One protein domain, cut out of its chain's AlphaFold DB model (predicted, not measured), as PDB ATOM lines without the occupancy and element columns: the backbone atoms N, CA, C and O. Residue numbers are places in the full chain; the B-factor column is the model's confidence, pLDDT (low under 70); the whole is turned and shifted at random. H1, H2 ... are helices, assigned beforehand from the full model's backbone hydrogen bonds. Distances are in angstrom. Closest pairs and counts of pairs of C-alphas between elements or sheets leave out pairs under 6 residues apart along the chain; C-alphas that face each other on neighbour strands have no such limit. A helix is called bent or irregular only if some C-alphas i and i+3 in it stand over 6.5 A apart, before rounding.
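Overview. This is residues 443 to 591 of the 1035 residues of an uncharacterized protein of Phycomyces blakesleeanus (strain ATCC 8743b / DSM 1359 / FGSC 10004 / NBRC 33097 / NRRL 1555) (UniProt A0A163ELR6). Two helical lobes sit at the two ends of an elongated model, joined by one helix that reaches across: H1 to H4 form a loose first lobe with few contacts, and H5 runs from the end of H4 to the second lobe, where it folds back on H6 as a helical hairpin. In the second, better packed lobe, H9 packs on H6, H7 and H8. The printed part has 149 residues with nine named helices, H1 to H9 in order along the chain, and no named strand; the class is all helix. The whole is loose, with a radius of gyration of the C-alphas of 20.2 A, and spans 59 by 31 by 27 A.

Arrangement. Start at the first printed residue with H1, residues 443 to 455. H1 and H2, residues 460 to 471, touch only at the corner, and only just, with 3 pairs of C-alphas within 8 A; the closest are those of Leu 453 and Leu 460, 6.6 A apart. Next look at H3, residues 474 to 483, close but not clearly touching H2: their closest C-alphas, those of Pro 469 and Arg 477, are 5.9 A apart. H4, residues 491 to 502, and H2 only just touch, with 3 pairs of C-alphas within 8 A, through residue 491 of H4 alone; Asp 461 and Trp 491 have the closest C-alphas, 5.2 A apart. H3 and H4 are near each other, with 6 pairs of C-alphas within 10 A. H4 and H5, residues 505 to 517, meet only through their link. Follow H5 to residues 511 to 515, which alone touch H6, residues 526 to 538: this hairpin has a shallow tilt of 24 degrees, opposite ways, and its closest C-alphas are those of Asn 511 and Phe 536, 5.8 A apart. H7, residues 546 to 555, is close but not clearly touching H6, with the closest C-alphas, those of Phe 533 and Phe 552, 7.4 A apart. H8, residues 558 to 572, touches H9, residues 580 to 591, at a steep tilt of 66 degrees, the closest C-alphas being those of Cys 564 and Val 587, 5.8 A apart. H9 touches H6 at a shallow tilt of 12 degrees, opposite ways, and the C-alphas of Gly 530 and Ile 584, the closest, are 6.0 A apart. With residues 580 to 583 alone H9 touches H7 at a shallow tilt of 34.5 degrees, only just short of steep; the closest C-alphas are those of Val 549 and Ile 580, 5.3 A apart. Among the pairs that are apart are H1 and H9, and H3 and H6. Of the five touching pairs of helices left when the corner is set aside, four are at a shallow tilt, a mostly aligned packing. In H1, H3, H4, H5, H6, H7 and H9 every O i to N i+4 pair is within hydrogen-bond range; in H8 9 of 11 are, and in H2 3 of 8, beside 5 of 9 O i to N i+3 pairs.

Along the chain. Find C-alpha 443 at (94.198, 149.496, 171.996), where H1 begins its 18.3 A to residue 455. H2, residues 460 to 471, is irregular, with C-alphas 462 and 465 7.3 A apart; H3 follows at residues 474 to 483. H4, residues 491 to 502, is 16.6 A long. H5 begins with C-alpha 505 at (86.068, 162.148, 172.561) and runs 18.5 A to residue 517. H6, residues 526 to 538, is 18.0 A long, and H7 takes residues 546 to 555. H8, residues 558 to 572, is the longest helix, 20.5 A, and only just irregular, with C-alphas 563 and 566 6.8 A apart. H9 runs 16.3 A from residue 580 to C-alpha 591 at (121.632, 163.802, 180.613).

Size, cuts and confidence. The two C-alphas farthest apart, those of Gly 486 and Ile 566, are 59.3 A apart. The printed part has no cut, and it has no long link. The mean pLDDT of the printed part is 82.9; look for values under 70 at residues 503 to 507, residue 574 and residues 589 to 591.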
ATOM      1  N   TYR A 443      93.519 149.965 173.200       81.38
ATOM      2  CA  TYR A 443      94.198 149.496 171.996       81.38
ATOM      3  C   TYR A 443      95.207 148.388 172.319       81.38
ATOM      4  O   TYR A 443      95.199 147.366 171.634       81.38
ATOM      5  N   ASP A 444      96.003 148.550 173.379       81.88
ATOM      6  CA  ASP A 444      97.008 147.565 173.803       81.88
ATOM      7  C   ASP A 444      96.338 146.247 174.221       81.88
ATOM      8  O   ASP A 444      96.690 145.185 173.711       81.88
ATOM      9  N   PHE A 445      95.284 146.331 175.045       90.31
ATOM     10  CA  PHE A 445      94.436 145.182 175.391       90.31
ATOM     11  C   PHE A 445      93.887 144.474 174.140       90.31
ATOM     12  O   PHE A 445      93.906 143.247 174.059       90.31
ATOM     13  N   CYS A 446      93.431 145.230 173.134       89.06
ATOM     14  CA  CYS A 446      92.939 144.644 171.890       89.06
ATOM     15  C   CYS A 446      94.033 143.914 171.101       89.06
ATOM     16  O   CYS A 446      93.699 142.962 170.401       89.06
ATOM     17  N   GLN A 447      95.293 144.366 171.144       89.06
ATOM     18  CA  GLN A 447      96.396 143.676 170.464       89.06
ATOM     19  C   GLN A 447      96.816 142.411 171.213       89.06
ATOM     20  O   GLN A 447      97.051 141.391 170.569       89.06
ATOM     21  N   GLU A 448      96.822 142.427 172.545       89.50
ATOM     22  CA  GLU A 448      97.073 141.219 173.335       89.50
ATOM     23  C   GLU A 448      95.957 140.181 173.120       89.50
ATOM     24  O   GLU A 448      96.224 139.017 172.838       89.50
ATOM     25  N   PHE A 449      94.688 140.610 173.125       92.06
ATOM     26  CA  PHE A 449      93.544 139.736 172.842       92.06
ATOM     27  C   PHE A 449      93.611 139.129 171.429       92.06
ATOM     28  O   PHE A 449      93.345 137.940 171.263       92.06
ATOM     29  N   ILE A 450      94.012 139.919 170.423       91.31
ATOM     30  CA  ILE A 450      94.289 139.417 169.067       91.31
ATOM     31  C   ILE A 450      95.394 138.357 169.103       91.31
ATOM     32  O   ILE A 450      95.175 137.241 168.638       91.31
ATOM     33  N   THR A 451      96.533 138.679 169.715       91.19
ATOM     34  CA  THR A 451      97.720 137.813 169.772       91.19
ATOM     35  C   THR A 451      97.411 136.469 170.437       91.19
ATOM     36  O   THR A 451      97.833 135.424 169.946       91.19
ATOM     37  N   VAL A 452      96.610 136.463 171.508       91.06
ATOM     38  CA  VAL A 452      96.178 135.231 172.188       91.06
ATOM     39  C   VAL A 452      95.219 134.403 171.325       91.06
ATOM     40  O   VAL A 452      95.376 133.184 171.255       91.06
ATOM     41  N   LEU A 453      94.248 135.016 170.639       89.44
ATOM     42  CA  LEU A 453      93.343 134.267 169.755       89.44
ATOM     43  C   LEU A 453      94.080 133.702 168.526       89.44
ATOM     44  O   LEU A 453      93.849 132.547 168.167       89.44
ATOM     45  N   GLU A 454      95.008 134.460 167.938       88.31
ATOM     46  CA  GLU A 454      95.855 134.010 166.825       88.31
ATOM     47  C   GLU A 454      96.799 132.872 167.248       88.31
ATOM     48  O   GLU A 454      96.863 131.848 166.565       88.31
ATOM     49  N   ALA A 455      97.450 132.973 168.414       87.31
ATOM     50  CA  ALA A 455      98.317 131.918 168.953       87.31
ATOM     51  C   ALA A 455      97.570 130.595 169.213       87.31
ATOM     52  O   ALA A 455      98.126 129.517 169.002       87.31
ATOM     53  N   HIS A 456      96.295 130.657 169.612       84.56
ATOM     54  CA  HIS A 456      95.425 129.478 169.765       84.56
ATOM     55  C   HIS A 456      94.718 129.059 168.458       84.56
ATOM     56  O   HIS A 456      93.902 128.138 168.470       84.56
ATOM     57  N   SER A 457      95.043 129.687 167.319       82.62
ATOM     58  CA  SER A 457      94.442 129.424 165.996       82.62
ATOM     59  C   SER A 457      92.909 129.560 165.969       82.62
ATOM     60  O   SER A 457      92.207 128.812 165.280       82.62
ATOM     61  N   LEU A 458      92.374 130.514 166.738       86.75
ATOM     62  CA  LEU A 458      90.947 130.813 166.823       86.75
ATOM     63  C   LEU A 458      90.565 131.930 165.843       86.75
ATOM     64  O   LEU A 458      91.245 132.946 165.730       86.75
ATOM     65  N   SER A 459      89.429 131.765 165.161       85.62
ATOM     66  CA  SER A 459      88.874 132.811 164.294       85.62
ATOM     67  C   SER A 459      88.426 134.002 165.139       85.62
ATOM     68  O   SER A 459      87.482 133.876 165.922       85.62
ATOM     69  N   LEU A 460      89.063 135.163 164.955       86.81
ATOM     70  CA  LEU A 460      88.689 136.408 165.634       86.81
ATOM     71  C   LEU A 460      87.199 136.706 165.465       86.81
ATOM     72  O   LEU A 460      86.475 136.760 166.458       86.81
ATOM     73  N   ASP A 461      86.730 136.804 164.219       87.44
ATOM     74  CA  ASP A 461      85.338 137.128 163.879       87.44
ATOM     75  C   ASP A 461      84.321 136.102 164.407       87.44
ATOM     76  O   ASP A 461      83.180 136.468 164.673       87.44
ATOM     77  N   SER A 462      84.719 134.839 164.607       83.75
ATOM     78  CA  SER A 462      83.825 133.768 165.082       83.75
ATOM     79  C   SER A 462      83.918 133.482 166.586       83.75
ATOM     80  O   SER A 462      83.090 132.742 167.112       83.75
ATOM     81  N   CYS A 463      84.935 133.995 167.289       86.88
ATOM     82  CA  CYS A 463      85.185 133.678 168.702       86.88
ATOM     83  C   CYS A 463      85.194 134.899 169.632       86.88
ATOM     84  O   CYS A 463      85.030 134.711 170.840       86.88
ATOM     85  N   TRP A 464      85.329 136.133 169.119       90.56
ATOM     86  CA  TRP A 464      85.377 137.334 169.966       90.56
ATOM     87  C   TRP A 464      84.149 137.462 170.878       90.56
ATOM     88  O   TRP A 464      84.300 137.757 172.059       90.56
ATOM     89  N   GLU A 465      82.946 137.177 170.368       90.31
ATOM     90  CA  GLU A 465      81.693 137.352 171.114       90.31
ATOM     91  C   GLU A 465      81.566 136.360 172.288       90.31
ATOM     92  O   GLU A 465      80.964 136.670 173.314       90.31
ATOM     93  N   ARG A 466      82.206 135.185 172.178       89.19
ATOM     94  CA  ARG A 466      82.271 134.168 173.241       89.19
ATOM     95  C   ARG A 466      83.363 134.463 174.272       89.19
ATOM     96  O   ARG A 466      83.186 134.147 175.446       89.19
ATOM     97  N   LEU A 467      84.500 135.012 173.839       90.56
ATOM     98  CA  LEU A 467      85.707 135.125 174.666       90.56
ATOM     99  C   LEU A 467      85.877 136.502 175.322       90.56
ATOM    100  O   LEU A 467      86.297 136.558 176.479       90.56
ATOM    101  N   LEU A 468      85.477 137.594 174.660       90.94
ATOM    102  CA  LEU A 468      85.588 138.948 175.214       90.94
ATOM    103  C   LEU A 468      84.871 139.108 176.575       90.94
ATOM    104  O   LEU A 468      85.474 139.701 177.467       90.94
ATOM    105  N   PRO A 469      83.679 138.529 176.842       90.62
ATOM    106  CA  PRO A 469      83.045 138.620 178.163       90.62
ATOM    107  C   PRO A 469      83.889 138.079 179.321       90.62
ATOM    108  O   PRO A 469      83.788 138.587 180.437       90.62
ATOM    109  N   THR A 470      84.741 137.072 179.092       88.88
ATOM    110  CA  THR A 470      85.612 136.535 180.156       88.88
ATOM    111  C   THR A 470      86.737 137.503 180.534       88.88
ATOM    112  O   THR A 470      87.129 137.556 181.703       88.88
ATOM    113  N   CYS A 471      87.161 138.334 179.579       90.00
ATOM    114  CA  CYS A 471      88.155 139.394 179.729       90.00
ATOM    115  C   CYS A 471      87.630 140.637 180.466       90.00
ATOM    116  O   CYS A 471      88.436 141.445 180.910       90.00
ATOM    117  N   LEU A 472      86.310 140.807 180.587       88.94
ATOM    118  CA  LEU A 472      85.670 142.012 181.133       88.94
ATOM    119  C   LEU A 472      85.253 141.861 182.606       88.94
ATOM    120  O   LEU A 472      84.990 140.747 183.084       88.94
ATOM    121  N   ASN A 473      85.133 142.985 183.313       86.06
ATOM    122  CA  ASN A 473      84.587 143.093 184.668       86.06
ATOM    123  C   ASN A 473      83.035 143.029 184.687       86.06
ATOM    124  O   ASN A 473      82.389 142.874 183.651       86.06
ATOM    125  N   LYS A 474      82.405 143.081 185.871       83.88
ATOM    126  CA  LYS A 474      80.943 142.904 186.018       83.88
ATOM    127  C   LYS A 474      80.114 143.992 185.314       83.88
ATOM    128  O   LYS A 474      79.066 143.682 184.751       83.88
ATOM    129  N   GLU A 475      80.559 145.241 185.361       79.12
ATOM    130  CA  GLU A 475      79.859 146.401 184.797       79.12
ATOM    131  C   GLU A 475      80.077 146.469 183.281       79.12
ATOM    132  O   GLU A 475      79.124 146.595 182.512       79.12
ATOM    133  N   GLU A 476      81.314 146.235 182.845       83.44
ATOM    134  CA  GLU A 476      81.700 146.135 181.433       83.44
ATOM    135  C   GLU A 476      80.982 144.989 180.702       83.44
ATOM    136  O   GLU A 476      80.604 145.137 179.541       83.44
ATOM    137  N   ARG A 477      80.730 143.854 181.375       87.62
ATOM    138  CA  ARG A 477      79.882 142.771 180.838       87.62
ATOM    139  C   ARG A 477      78.450 143.238 180.595       87.62
ATOM    140  O   ARG A 477      77.884 142.904 179.563       87.62
ATOM    141  N   SER A 478      77.879 144.030 181.505       84.75
ATOM    142  CA  SER A 478      76.535 144.596 181.330       84.75
ATOM    143  C   SER A 478      76.473 145.504 180.093       84.75
ATOM    144  O   SER A 478      75.552 145.405 179.285       84.75
ATOM    145  N   TRP A 479      77.511 146.323 179.884       88.88
ATOM    146  CA  TRP A 479      77.665 147.120 178.665       88.88
ATOM    147  C   TRP A 479      77.861 146.257 177.406       88.88
ATOM    148  O   TRP A 479      77.255 146.544 176.375       88.88
ATOM    149  N   PHE A 480      78.659 145.186 177.468       90.75
ATOM    150  CA  PHE A 480      78.880 144.269 176.342       90.75
ATOM    151  C   PHE A 480      77.570 143.609 175.879       90.75
ATOM    152  O   PHE A 480      77.299 143.561 174.676       90.75
ATOM    153  N   GLU A 481      76.756 143.128 176.824       88.75
ATOM    154  CA  GLU A 481      75.474 142.462 176.553       88.75
ATOM    155  C   GLU A 481      74.481 143.411 175.850       88.75
ATOM    156  O   GLU A 481      73.809 143.001 174.908       88.75
ATOM    157  N   ASP A 482      74.436 144.690 176.240       87.44
ATOM    158  CA  ASP A 482      73.590 145.719 175.615       87.44
ATOM    159  C   ASP A 482      74.176 146.264 174.296       87.44
ATOM    160  O   ASP A 482      73.445 146.478 173.323       87.44
ATOM    161  N   LYS A 483      75.491 146.504 174.204       86.19
ATOM    162  CA  LYS A 483      76.095 147.214 173.060       86.19
ATOM    163  C   LYS A 483      76.657 146.329 171.956       86.19
ATOM    164  O   LYS A 483      76.533 146.748 170.803       86.19
ATOM    165  N   LEU A 484      77.182 145.142 172.250       88.69
ATOM    166  CA  LEU A 484      77.908 144.309 171.279       88.69
ATOM    167  C   LEU A 484      77.218 142.978 170.949       88.69
ATOM    168  O   LEU A 484      77.175 142.598 169.778       88.69
ATOM    169  N   LYS A 485      76.680 142.286 171.955       89.25
ATOM    170  CA  LYS A 485      76.137 140.926 171.818       89.25
ATOM    171  C   LYS A 485      74.914 140.853 170.897       89.25
ATOM    172  O   LYS A 485      74.055 141.732 170.916       89.25
ATOM    173  N   GLY A 486      74.826 139.792 170.096       84.94
ATOM    174  CA  GLY A 486      73.704 139.496 169.202       84.94
ATOM    175  C   GLY A 486      73.615 140.372 167.948       84.94
ATOM    176  O   GLY A 486      72.639 140.265 167.209       84.94
ATOM    177  N   LYS A 487      74.599 141.245 167.683       86.00
ATOM    178  CA  LYS A 487      74.528 142.249 166.596       86.00
ATOM    179  C   LYS A 487      75.304 141.888 165.330       86.00
ATOM    180  O   LYS A 487      75.395 142.720 164.429       86.00
ATOM    181  N   ALA A 488      75.854 140.671 165.262       83.44
ATOM    182  CA  ALA A 488      76.588 140.136 164.110       83.44
ATOM    183  C   ALA A 488      77.697 141.081 163.592       83.44
ATOM    184  O   ALA A 488      77.847 141.312 162.391       83.44
ATOM    185  N   TYR A 489      78.463 141.683 164.508       89.25
ATOM    186  CA  TYR A 489      79.592 142.543 164.155       89.25
ATOM    187  C   TYR A 489      80.859 141.715 163.912       89.25
ATOM    188  O   TYR A 489      81.156 140.777 164.648       89.25
ATOM    189  N   ASN A 490      81.643 142.112 162.909       89.94
ATOM    190  CA  ASN A 490      83.020 141.648 162.786       89.94
ATOM    191  C   ASN A 490      83.916 142.340 163.826       89.94
ATOM    192  O   ASN A 490      83.621 143.439 164.312       89.94
ATOM    193  N   TRP A 491      85.044 141.714 164.137       91.06
ATOM    194  CA  TRP A 491      86.013 142.171 165.122       91.06
ATOM    195  C   TRP A 491      86.524 143.584 164.824       91.06
ATOM    196  O   TRP A 491      86.714 144.375 165.743       91.06
ATOM    197  N   LYS A 492      86.658 143.961 163.544       90.06
ATOM    198  CA  LYS A 492      87.035 145.327 163.138       90.06
ATOM    199  C   LYS A 492      86.027 146.378 163.626       90.06
ATOM    200  O   LYS A 492      86.439 147.422 164.133       90.06
ATOM    201  N   LYS A 493      84.722 146.112 163.501       88.88
ATOM    202  CA  LYS A 493      83.657 147.002 163.990       88.88
ATOM    203  C   LYS A 493      83.554 146.972 165.517       88.88
ATOM    204  O   LYS A 493      83.468 148.033 166.131       88.88
ATOM    205  N   THR A 494      83.646 145.789 166.126       88.94
ATOM    206  CA  THR A 494      83.684 145.627 167.589       88.94
ATOM    207  C   THR A 494      84.849 146.392 168.219       88.94
ATOM    208  O   THR A 494      84.634 147.128 169.177       88.94
ATOM    209  N   LYS A 495      86.062 146.306 167.651       88.88
ATOM    210  CA  LYS A 495      87.254 147.032 168.117       88.88
ATOM    211  C   LYS A 495      87.067 148.552 168.056       88.88
ATOM    212  O   LYS A 495      87.504 149.228 168.979       88.88
ATOM    213  N   SER A 496      86.376 149.088 167.042       84.44
ATOM    214  CA  SER A 496      86.016 150.519 167.012       84.44
ATOM    215  C   SER A 496      85.087 150.881 168.170       84.44
ATOM    216  O   SER A 496      85.411 151.765 168.951       84.44
ATOM    217  N   ILE A 497      83.983 150.146 168.342       86.25
ATOM    218  CA  ILE A 497      82.987 150.411 169.397       86.25
ATOM    219  C   ILE A 497      83.606 150.283 170.799       86.25
ATOM    220  O   ILE A 497      83.258 151.050 171.697       86.25
ATOM    221  N   LEU A 498      84.542 149.347 170.988       86.81
ATOM    222  CA  LEU A 498      85.297 149.207 172.229       86.81
ATOM    223  C   LEU A 498      86.221 150.416 172.454       86.81
ATOM    224  O   LEU A 498      86.184 151.006 173.525       86.81
ATOM    225  N   LEU A 499      86.995 150.844 171.452       82.19
ATOM    226  CA  LEU A 499      87.847 152.036 171.570       82.19
ATOM    227  C   LEU A 499      87.023 153.306 171.854       82.19
ATOM    228  O   LEU A 499      87.366 154.063 172.759       82.19
ATOM    229  N   ASP A 500      85.912 153.510 171.147       80.12
ATOM    230  CA  ASP A 500      85.046 154.687 171.304       80.12
ATOM    231  C   ASP A 500      84.338 154.739 172.675       80.12
ATOM    232  O   ASP A 500      84.020 155.827 173.164       80.12
ATOM    233  N   HIS A 501      84.118 153.588 173.328       80.00
ATOM    234  CA  HIS A 501      83.526 153.526 174.667       80.00
ATOM    235  C   HIS A 501      84.473 154.031 175.764       80.00
ATOM    236  O   HIS A 501      84.048 154.829 176.603       80.00
ATOM    237  N   TYR A 502      85.728 153.573 175.781       72.31
ATOM    238  CA  TYR A 502      86.673 153.891 176.860       72.31
ATOM    239  C   TYR A 502      87.493 155.148 176.546       72.31
ATOM    240  O   TYR A 502      87.672 155.995 177.426       72.31
ATOM    241  N   ASP A 503      87.923 155.327 175.292       68.81
ATOM    242  CA  ASP A 503      88.621 156.522 174.806       68.81
ATOM    243  C   ASP A 503      87.621 157.531 174.210       68.81
ATOM    244  O   ASP A 503      87.748 157.980 173.066       68.81
ATOM    245  N   THR A 504      86.601 157.901 174.994       68.25
ATOM    246  CA  THR A 504      85.567 158.859 174.561       68.25
ATOM    247  C   THR A 504      86.181 160.172 174.038       68.25
ATOM    248  O   THR A 504      87.221 160.607 174.547       68.25
ATOM    249  N   PRO A 505      85.540 160.885 173.088       62.78
ATOM    250  CA  PRO A 505      86.068 162.148 172.561       62.78
ATOM    251  C   PRO A 505      86.390 163.191 173.645       62.78
ATOM    252  O   PRO A 505      87.384 163.906 173.544       62.78
ATOM    253  N   PHE A 506      85.607 163.225 174.730       65.06
ATOM    254  CA  PHE A 506      85.869 164.087 175.883       65.06
ATOM    255  C   PHE A 506      87.107 163.647 176.685       65.06
ATOM    256  O   PHE A 506      87.917 164.488 177.074       65.06
ATOM    257  N   ARG A 507      87.321 162.337 176.881       69.25
ATOM    258  CA  ARG A 507      88.550 161.807 177.498       69.25
ATOM    259  C   ARG A 507      89.780 162.106 176.642       69.25
ATOM    260  O   ARG A 507      90.785 162.557 177.188       69.25
ATOM    261  N   LYS A 508      89.686 161.923 175.318       75.62
ATOM    262  CA  LYS A 508      90.747 162.296 174.366       75.62
ATOM    263  C   LYS A 508      91.070 163.786 174.476       75.62
ATOM    264  O   LYS A 508      92.226 164.121 174.698       75.62
ATOM    265  N   PHE A 509      90.066 164.667 174.464       72.94
ATOM    266  CA  PHE A 509      90.235 166.114 174.666       72.94
ATOM    267  C   PHE A 509      90.926 166.468 176.000       72.94
ATOM    268  O   PHE A 509      91.892 167.234 176.018       72.94
ATOM    269  N   LEU A 510      90.507 165.864 177.120       74.44
ATOM    270  CA  LEU A 510      91.178 166.053 178.414       74.44
ATOM    271  C   LEU A 510      92.631 165.547 178.397       74.44
ATOM    272  O   LEU A 510      93.507 166.170 178.998       74.44
ATOM    273  N   ASN A 511      92.913 164.450 177.691       78.75
ATOM    274  CA  ASN A 511      94.270 163.934 177.527       78.75
ATOM    275  C   ASN A 511      95.127 164.809 176.596       78.75
ATOM    276  O   ASN A 511      96.286 165.040 176.926       78.75
ATOM    277  N   MET A 512      94.572 165.396 175.529       80.81
ATOM    278  CA  MET A 512      95.254 166.418 174.716       80.81
ATOM    279  C   MET A 512      95.688 167.604 175.591       80.81
ATOM    280  O   MET A 512      96.853 168.002 175.564       80.81
ATOM    281  N   GLY A 513      94.784 168.116 176.436       72.06
ATOM    282  CA  GLY A 513      95.099 169.182 177.395       72.06
ATOM    283  C   GLY A 513      96.177 168.779 178.410       72.06
ATOM    284  O   GLY A 513      97.066 169.574 178.719       72.06
ATOM    285  N   ARG A 514      96.161 167.524 178.885       82.62
ATOM    286  CA  ARG A 514      97.220 166.973 179.752       82.62
ATOM    287  C   ARG A 514      98.571 166.915 179.045       82.62
ATOM    288  O   ARG A 514      99.545 167.326 179.660       82.62
ATOM    289  N   VAL A 515      98.639 166.456 177.791       87.38
ATOM    290  CA  VAL A 515      99.876 166.444 176.984       87.38
ATOM    291  C   VAL A 515     100.436 167.859 176.849       87.38
ATOM    292  O   VAL A 515     101.603 168.084 177.161       87.38
ATOM    293  N   TRP A 516      99.595 168.824 176.464       84.00
ATOM    294  CA  TRP A 516     100.035 170.194 176.183       84.00
ATOM    295  C   TRP A 516     100.575 170.935 177.419       84.00
ATOM    296  O   TRP A 516     101.511 171.732 177.318       84.00
ATOM    297  N   CYS A 517     100.003 170.651 178.593       81.81
ATOM    298  CA  CYS A 517     100.317 171.323 179.857       81.81
ATOM    299  C   CYS A 517     101.266 170.542 180.792       81.81
ATOM    300  O   CYS A 517     101.635 171.069 181.848       81.81
ATOM    301  N   MET A 518     101.654 169.306 180.451       87.00
ATOM    302  CA  MET A 518     102.561 168.480 181.262       87.00
ATOM    303  C   MET A 518     103.941 169.128 181.384       87.00
ATOM    304  O   MET A 518     104.416 169.692 180.413       87.00
ATOM    305  N   LYS A 519     104.625 169.019 182.532       88.88
ATOM    306  CA  LYS A 519     105.984 169.568 182.736       88.88
ATOM    307  C   LYS A 519     106.867 168.610 183.530       88.88
ATOM    308  O   LYS A 519     106.377 167.942 184.437       88.88
ATOM    309  N   GLN A 520     108.163 168.581 183.217       90.31
ATOM    310  CA  GLN A 520     109.131 167.667 183.836       90.31
ATOM    311  C   GLN A 520     109.368 167.972 185.335       90.31
ATOM    312  O   GLN A 520     109.890 169.025 185.729       90.31
ATOM    313  N   GLY A 521     109.000 167.019 186.192       80.75
ATOM    314  CA  GLY A 521     108.922 167.162 187.645       80.75
ATOM    315  C   GLY A 521     110.257 167.293 188.390       80.75
ATOM    316  O   GLY A 521     111.341 167.169 187.818       80.75
ATOM    317  N   LYS A 522     110.154 167.561 189.702       78.00
ATOM    318  CA  LYS A 522     111.220 167.501 190.729       78.00
ATOM    319  C   LYS A 522     112.143 166.282 190.587       78.00
ATOM    320  O   LYS A 522     111.772 165.229 191.080       78.00
ATOM    321  N   GLY A 523     113.299 166.407 189.930       75.00
ATOM    322  CA  GLY A 523     114.247 165.294 189.751       75.00
ATOM    323  C   GLY A 523     113.794 164.205 188.765       75.00
ATOM    324  O   GLY A 523     114.424 163.158 188.684       75.00
ATOM    325  N   GLU A 524     112.721 164.435 188.003       83.62
ATOM    326  CA  GLU A 524     112.218 163.471 187.021       83.62
ATOM    327  C   GLU A 524     113.190 163.339 185.838       83.62
ATOM    328  O   GLU A 524     113.523 164.335 185.190       83.62
ATOM    329  N   SER A 525     113.628 162.116 185.526       84.50
ATOM    330  CA  SER A 525     114.516 161.865 184.384       84.50
ATOM    331  C   SER A 525     113.799 162.102 183.053       84.50
ATOM    332  O   SER A 525     112.588 161.902 182.933       84.50
ATOM    333  N   ALA A 526     114.544 162.488 182.015       82.94
ATOM    334  CA  ALA A 526     113.960 162.762 180.703       82.94
ATOM    335  C   ALA A 526     113.264 161.541 180.076       82.94
ATOM    336  O   ALA A 526     112.249 161.701 179.406       82.94
ATOM    337  N   ARG A 527     113.753 160.321 180.346       84.12
ATOM    338  CA  ARG A 527     113.094 159.069 179.938       84.12
ATOM    339  C   ARG A 527     111.789 158.818 180.704       84.12
ATOM    340  O   ARG A 527     110.823 158.372 180.099       84.12
ATOM    341  N   SER A 528     111.733 159.136 182.001       82.62
ATOM    342  CA  SER A 528     110.503 159.014 182.804       82.62
ATOM    343  C   SER A 528     109.433 160.015 182.347       82.62
ATOM    344  O   SER A 528     108.297 159.624 182.073       82.62
ATOM    345  N   PHE A 529     109.828 161.275 182.140       90.75
ATOM    346  CA  PHE A 529     108.958 162.302 181.565       90.75
ATOM    347  C   PHE A 529     108.530 161.954 180.131       90.75
ATOM    348  O   PHE A 529     107.355 162.079 179.797       90.75
ATOM    349  N   GLY A 530     109.451 161.443 179.308       89.12
ATOM    350  CA  GLY A 530     109.188 160.949 177.956       89.12
ATOM    351  C   GLY A 530     108.127 159.852 177.917       89.12
ATOM    352  O   GLY A 530     107.137 159.991 177.206       89.12
ATOM    353  N   ALA A 531     108.269 158.812 178.743       85.44
ATOM    354  CA  ALA A 531     107.280 157.739 178.857       85.44
ATOM    355  C   ALA A 531     105.903 158.256 179.314       85.44
ATOM    356  O   ALA A 531     104.874 157.851 178.775       85.44
ATOM    357  N   LYS A 532     105.866 159.202 180.264       89.00
ATOM    358  CA  LYS A 532     104.623 159.844 180.723       89.00
ATOM    359  C   LYS A 532     103.962 160.674 179.614       89.00
ATOM    360  O   LYS A 532     102.756 160.554 179.406       89.00
ATOM    361  N   PHE A 533     104.739 161.472 178.882       91.31
ATOM    362  CA  PHE A 533     104.264 162.280 177.755       91.31
ATOM    363  C   PHE A 533     103.730 161.391 176.626       91.31
ATOM    364  O   PHE A 533     102.603 161.585 176.175       91.31
ATOM    365  N   GLN A 534     104.486 160.354 176.246       86.94
ATOM    366  CA  GLN A 534     104.062 159.336 175.283       86.94
ATOM    367  C   GLN A 534     102.760 158.652 175.721       86.94
ATOM    368  O   GLN A 534     101.843 158.550 174.913       86.94
ATOM    369  N   LYS A 535     102.616 158.228 176.987       84.69
ATOM    370  CA  LYS A 535     101.371 157.606 177.474       84.69
ATOM    371  C   LYS A 535     100.151 158.495 177.220       84.69
ATOM    372  O   LYS A 535      99.186 158.047 176.605       84.69
ATOM    373  N   PHE A 536     100.194 159.756 177.653       82.75
ATOM    374  CA  PHE A 536      99.060 160.662 177.448       82.75
ATOM    375  C   PHE A 536      98.872 161.060 175.973       82.75
ATOM    376  O   PHE A 536      97.735 161.316 175.583       82.75
ATOM    377  N   ARG A 537      99.922 161.034 175.134       88.19
ATOM    378  CA  ARG A 537      99.815 161.201 173.669       88.19
ATOM    379  C   ARG A 537      99.000 160.072 173.030       88.19
ATOM    380  O   ARG A 537      98.055 160.350 172.294       88.19
ATOM    381  N   HIS A 538      99.309 158.813 173.350       82.06
ATOM    382  CA  HIS A 538      98.559 157.658 172.840       82.06
ATOM    383  C   HIS A 538      97.105 157.664 173.350       82.06
ATOM    384  O   HIS A 538      96.181 157.558 172.547       82.06
ATOM    385  N   GLN A 539      96.883 157.931 174.647       75.88
ATOM    386  CA  GLN A 539      95.539 158.102 175.232       75.88
ATOM    387  C   GLN A 539      94.780 159.364 174.746       75.88
ATOM    388  O   GLN A 539      93.642 159.602 175.156       75.88
ATOM    389  N   ALA A 540      95.400 160.200 173.911       81.00
ATOM    390  CA  ALA A 540      94.777 161.331 173.224       81.00
ATOM    391  C   ALA A 540      94.567 161.072 171.717       81.00
ATOM    392  O   ALA A 540      94.002 161.923 171.036       81.00
ATOM    393  N   SER A 541      95.014 159.920 171.196       77.00
ATOM    394  CA  SER A 541      95.070 159.603 169.757       77.00
ATOM    395  C   SER A 541      95.818 160.658 168.922       77.00
ATOM    396  O   SER A 541      95.406 160.984 167.813       77.00
ATOM    397  N   LEU A 542      96.908 161.212 169.465       80.94
ATOM    398  CA  LEU A 542      97.728 162.232 168.807       80.94
ATOM    399  C   LEU A 542      98.934 161.605 168.093       80.94
ATOM    400  O   LEU A 542      99.766 160.979 168.746       80.94
ATOM    401  N   ASP A 543      99.085 161.813 166.786       81.88
ATOM    402  CA  ASP A 543     100.246 161.333 166.020       81.88
ATOM    403  C   ASP A 543     101.553 162.093 166.332       81.88
ATOM    404  O   ASP A 543     101.546 163.191 166.890       81.88
ATOM    405  N   ASP A 544     102.700 161.497 165.985       83.62
ATOM    406  CA  ASP A 544     104.016 162.133 166.143       83.62
ATOM    407  C   ASP A 544     104.216 163.221 165.069       83.62
ATOM    408  O   ASP A 544     104.072 162.974 163.870       83.62
ATOM    409  N   GLY A 545     104.568 164.435 165.498       83.25
ATOM    410  CA  GLY A 545     104.770 165.574 164.604       83.25
ATOM    411  C   GLY A 545     105.539 166.721 165.257       83.25
ATOM    412  O   GLY A 545     105.659 166.801 166.481       83.25
ATOM    413  N   VAL A 546     106.042 167.641 164.427       82.25
ATOM    414  CA  VAL A 546     106.928 168.758 164.824       82.25
ATOM    415  C   VAL A 546     106.336 169.601 165.963       82.25
ATOM    416  O   VAL A 546     107.049 169.993 166.881       82.25
ATOM    417  N   GLN A 547     105.024 169.838 165.950       80.44
ATOM    418  CA  GLN A 547     104.305 170.608 166.967       80.44
ATOM    419  C   GLN A 547     104.340 169.920 168.342       80.44
ATOM    420  O   GLN A 547     104.565 170.576 169.357       80.44
ATOM    421  N   LEU A 548     104.163 168.596 168.381       88.06
ATOM    422  CA  LEU A 548     104.198 167.806 169.617       88.06
ATOM    423  C   LEU A 548     105.630 167.533 170.088       88.06
ATOM    424  O   LEU A 548     105.882 167.520 171.289       88.06
ATOM    425  N   VAL A 549     106.581 167.441 169.159       88.69
ATOM    426  CA  VAL A 549     108.024 167.510 169.427       88.69
ATOM    427  C   VAL A 549     108.409 168.828 170.113       88.69
ATOM    428  O   VAL A 549     109.104 168.811 171.130       88.69
ATOM    429  N   LEU A 550     107.932 169.970 169.606       84.12
ATOM    430  CA  LEU A 550     108.175 171.283 170.209       84.12
ATOM    431  C   LEU A 550     107.470 171.418 171.563       84.12
ATOM    432  O   LEU A 550     108.064 171.946 172.498       84.12
ATOM    433  N   CYS A 551     106.249 170.892 171.699       85.75
ATOM    434  CA  CYS A 551     105.529 170.827 172.970       85.75
ATOM    435  C   CYS A 551     106.296 170.004 174.021       85.75
ATOM    436  O   CYS A 551     106.501 170.477 175.140       85.75
ATOM    437  N   PHE A 552     106.782 168.811 173.653       90.44
ATOM    438  CA  PHE A 552     107.617 167.973 174.514       90.44
ATOM    439  C   PHE A 552     108.893 168.708 174.927       90.44
ATOM    440  O   PHE A 552     109.169 168.842 176.121       90.44
ATOM    441  N   TRP A 553     109.642 169.246 173.955       86.94
ATOM    442  CA  TRP A 553     110.891 169.952 174.225       86.94
ATOM    443  C   TRP A 553     110.674 171.184 175.105       86.94
ATOM    444  O   TRP A 553     111.403 171.364 176.072       86.94
ATOM    445  N   TRP A 554     109.653 172.006 174.847       86.38
ATOM    446  CA  TRP A 554     109.405 173.215 175.639       86.38
ATOM    447  C   TRP A 554     108.986 172.907 177.085       86.38
ATOM    448  O   TRP A 554     109.241 173.719 177.976       86.38
ATOM    449  N   ASN A 555     108.396 171.738 177.333       89.62
ATOM    450  CA  ASN A 555     107.964 171.291 178.657       89.62
ATOM    451  C   ASN A 555     109.018 170.475 179.443       89.62
ATOM    452  O   ASN A 555     108.806 170.171 180.625       89.62
ATOM    453  N   LEU A 556     110.174 170.180 178.834       88.94
ATOM    454  CA  LEU A 556     111.378 169.765 179.559       88.94
ATOM    455  C   LEU A 556     111.891 170.895 180.476       88.94
ATOM    456  O   LEU A 556     111.628 172.085 180.280       88.94
ATOM    457  N   ARG A 557     112.677 170.503 181.479       85.62
ATOM    458  CA  ARG A 557     113.434 171.387 182.380       85.62
ATOM    459  C   ARG A 557     114.355 172.335 181.618       85.62
ATOM    460  O   ARG A 557     114.916 171.940 180.603       85.62
ATOM    461  N   LEU A 558     114.577 173.554 182.123       78.94
ATOM    462  CA  LEU A 558     115.463 174.532 181.472       78.94
ATOM    463  C   LEU A 558     116.868 173.950 181.266       78.94
ATOM    464  O   LEU A 558     117.379 173.956 180.151       78.94
ATOM    465  N   GLU A 559     117.401 173.347 182.323       78.44
ATOM    466  CA  GLU A 559     118.712 172.705 182.389       78.44
ATOM    467  C   GLU A 559     118.833 171.556 181.368       78.44
ATOM    468  O   GLU A 559     119.871 171.356 180.743       78.44
ATOM    469  N   VAL A 560     117.734 170.821 181.155       82.19
ATOM    470  CA  VAL A 560     117.655 169.701 180.205       82.19
ATOM    471  C   VAL A 560     117.502 170.204 178.767       82.19
ATOM    472  O   VAL A 560     118.149 169.675 177.865       82.19
ATOM    473  N   ARG A 561     116.693 171.245 178.533       82.25
ATOM    474  CA  ARG A 561     116.522 171.875 177.213       82.25
ATOM    475  C   ARG A 561     117.840 172.435 176.694       82.25
ATOM    476  O   ARG A 561     118.189 172.159 175.550       82.25
ATOM    477  N   GLU A 562     118.569 173.163 177.539       77.94
ATOM    478  CA  GLU A 562     119.869 173.761 177.217       77.94
ATOM    479  C   GLU A 562     120.915 172.692 176.872       77.94
ATOM    480  O   GLU A 562     121.523 172.766 175.802       77.94
ATOM    481  N   ALA A 563     121.037 171.639 177.692       74.19
ATOM    482  CA  ALA A 563     121.928 170.505 177.422       74.19
ATOM    483  C   ALA A 563     121.646 169.809 176.074       74.19
ATOM    484  O   ALA A 563     122.549 169.237 175.466       74.19
ATOM    485  N   CYS A 564     120.406 169.876 175.576       77.06
ATOM    486  CA  CYS A 564     119.986 169.187 174.356       77.06
ATOM    487  C   CYS A 564     120.082 170.024 173.075       77.06
ATOM    488  O   CYS A 564     119.998 169.455 171.987       77.06
ATOM    489  N   LEU A 565     120.309 171.340 173.159       76.50
ATOM    490  CA  LEU A 565     120.454 172.198 171.973       76.50
ATOM    491  C   LEU A 565     121.635 171.774 171.083       76.50
ATOM    492  O   LEU A 565     121.509 171.739 169.857       76.50
ATOM    493  N   ILE A 566     122.769 171.411 171.689       74.19
ATOM    494  CA  ILE A 566     123.971 170.965 170.967       74.19
ATOM    495  C   ILE A 566     123.736 169.587 170.301       74.19
ATOM    496  O   ILE A 566     123.888 169.496 169.083       74.19
ATOM    497  N   PRO A 567     123.274 168.535 171.012       75.81
ATOM    498  CA  PRO A 567     122.855 167.265 170.406       75.81
ATOM    499  C   PRO A 567     121.830 167.399 169.273       75.81
ATOM    500  O   PRO A 567     121.995 166.772 168.226       75.81
ATOM    501  N   LEU A 568     120.779 168.209 169.452       77.88
ATOM    502  CA  LEU A 568     119.719 168.369 168.450       77.88
ATOM    503  C   LEU A 568     120.239 169.063 167.185       77.88
ATOM    504  O   LEU A 568     120.012 168.564 166.083       77.88
ATOM    505  N   SER A 569     120.990 170.160 167.329       75.69
ATOM    506  CA  SER A 569     121.599 170.849 166.181       75.69
ATOM    507  C   SER A 569     122.638 169.984 165.457       75.69
ATOM    508  O   SER A 569     122.675 169.996 164.228       75.69
ATOM    509  N   ALA A 570     123.412 169.165 166.179       77.00
ATOM    510  CA  ALA A 570     124.382 168.245 165.583       77.00
ATOM    511  C   ALA A 570     123.741 167.088 164.787       77.00
ATOM    512  O   ALA A 570     124.299 166.677 163.771       77.00
ATOM    513  N   ASN A 571     122.589 166.562 165.223       77.25
ATOM    514  CA  ASN A 571     121.932 165.423 164.564       77.25
ATOM    515  C   ASN A 571     120.969 165.837 163.438       77.25
ATOM    516  O   ASN A 571     120.879 165.137 162.431       77.25
ATOM    517  N   TYR A 572     120.257 166.961 163.584       77.12
ATOM    518  CA  TYR A 572     119.240 167.391 162.612       77.12
ATOM    519  C   TYR A 572     119.695 168.523 161.677       77.12
ATOM    520  O   TYR A 572     119.185 168.625 160.556       77.12
ATOM    521  N   GLY A 573     120.671 169.344 162.081       75.06
ATOM    522  CA  GLY A 573     121.214 170.432 161.266       75.06
ATOM    523  C   GLY A 573     120.150 171.453 160.853       75.06
ATOM    524  O   GLY A 573     119.686 172.243 161.669       75.06
ATOM    525  N   THR A 574     119.776 171.445 159.570       68.12
ATOM    526  CA  THR A 574     118.742 172.321 158.984       68.12
ATOM    527  C   THR A 574     117.345 171.693 158.924       68.12
ATOM    528  O   THR A 574     116.400 172.353 158.496       68.12
ATOM    529  N   LYS A 575     117.190 170.426 159.325       73.00
ATOM    530  CA  LYS A 575     115.888 169.748 159.425       73.00
ATOM    531  C   LYS A 575     115.318 169.930 160.833       73.00
ATOM    532  O   LYS A 575     116.072 170.110 161.783       73.00
ATOM    533  N   MET A 576     113.998 169.828 160.987       71.62
ATOM    534  CA  MET A 576     113.383 169.699 162.313       71.62
ATOM    535  C   MET A 576     113.158 168.224 162.678       71.62
ATOM    536  O   MET A 576     112.785 167.440 161.800       71.62
ATOM    537  N   PRO A 577     113.344 167.837 163.953       82.00
ATOM    538  CA  PRO A 577     112.846 166.564 164.458       82.00
ATOM    539  C   PRO A 577     111.317 166.495 164.348       82.00
ATOM    540  O   PRO A 577     110.618 167.466 164.628       82.00
ATOM    541  N   SER A 578     110.801 165.332 163.952       80.75
ATOM    542  CA  SER A 578     109.360 165.060 163.834       80.75
ATOM    543  C   SER A 578     108.864 163.953 164.765       80.75
ATOM    544  O   SER A 578     107.662 163.865 164.991       80.75
ATOM    545  N   LYS A 579     109.773 163.141 165.323       85.06
ATOM    546  CA  LYS A 579     109.461 162.076 166.281       85.06
ATOM    547  C   LYS A 579     109.865 162.459 167.695       85.06
ATOM    548  O   LYS A 579     110.945 163.011 167.906       85.06
ATOM    549  N   ILE A 580     109.032 162.109 168.669       84.94
ATOM    550  CA  ILE A 580     109.311 162.374 170.086       84.94
ATOM    551  C   ILE A 580     110.376 161.408 170.618       84.94
ATOM    552  O   ILE A 580     111.245 161.822 171.384       84.94
ATOM    553  N   GLU A 581     110.359 160.141 170.189       84.12
ATOM    554  CA  GLU A 581     111.283 159.124 170.712       84.12
ATOM    555  C   GLU A 581     112.748 159.404 170.349       84.12
ATOM    556  O   GLU A 581     113.634 159.252 171.189       84.12
ATOM    557  N   ASP A 582     113.011 159.916 169.142       81.19
ATOM    558  CA  ASP A 582     114.357 160.329 168.744       81.19
ATOM    559  C   ASP A 582     114.905 161.395 169.718       81.19
ATOM    560  O   ASP A 582     116.049 161.300 170.173       81.19
ATOM    561  N   ILE A 583     114.067 162.364 170.118       81.31
ATOM    562  CA  ILE A 583     114.425 163.380 171.117       81.31
ATOM    563  C   ILE A 583     114.589 162.753 172.502       81.31
ATOM    564  O   ILE A 583     115.588 163.039 173.157       81.31
ATOM    565  N   ILE A 584     113.684 161.877 172.956       83.44
ATOM    566  CA  ILE A 584     113.837 161.166 174.241       83.44
ATOM    567  C   ILE A 584     115.184 160.429 174.287       83.44
ATOM    568  O   ILE A 584     115.876 160.489 175.308       83.44
ATOM    569  N   SER A 585     115.598 159.795 173.186       81.12
ATOM    570  CA  SER A 585     116.880 159.097 173.086       81.12
ATOM    571  C   SER A 585     118.076 160.055 173.200       81.12
ATOM    572  O   SER A 585     118.946 159.841 174.046       81.12
ATOM    573  N   LEU A 586     118.077 161.159 172.440       78.31
ATOM    574  CA  LEU A 586     119.140 162.170 172.451       78.31
ATOM    575  C   LEU A 586     119.240 162.874 173.807       78.31
ATOM    576  O   LEU A 586     120.337 163.012 174.348       78.31
ATOM    577  N   VAL A 587     118.106 163.261 174.398       75.38
ATOM    578  CA  VAL A 587     118.050 163.871 175.733       75.38
ATOM    579  C   VAL A 587     118.572 162.890 176.785       75.38
ATOM    580  O   VAL A 587     119.352 163.280 177.651       75.38
ATOM    581  N   SER A 588     118.201 161.607 176.706       73.38
ATOM    582  CA  SER A 588     118.648 160.587 177.668       73.38
ATOM    583  C   SER A 588     120.159 160.346 177.613       73.38
ATOM    584  O   SER A 588     120.776 160.195 178.662       73.38
ATOM    585  N   VAL A 589     120.758 160.351 176.417       66.38
ATOM    586  CA  VAL A 589     122.221 160.261 176.230       66.38
ATOM    587  C   VAL A 589     122.933 161.535 176.697       66.38
ATOM    588  O   VAL A 589     124.054 161.476 177.177       66.38
ATOM    589  N   SER A 590     122.278 162.691 176.595       61.38
ATOM    590  CA  SER A 590     122.872 163.990 176.958       61.38
ATOM    591  C   SER A 590     122.696 164.351 178.437       61.38
ATOM    592  O   SER A 590     123.234 165.356 178.894       61.38
ATOM    593  N   THR A 591     121.925 163.559 179.189       61.69
ATOM    594  CA  THR A 591     121.632 163.802 180.613       61.69
ATOM    595  C   THR A 591     122.018 162.649 181.541       61.69
ATOM    596  O   THR A 591     122.008 162.852 182.755       61.69
TER     597      THR A 591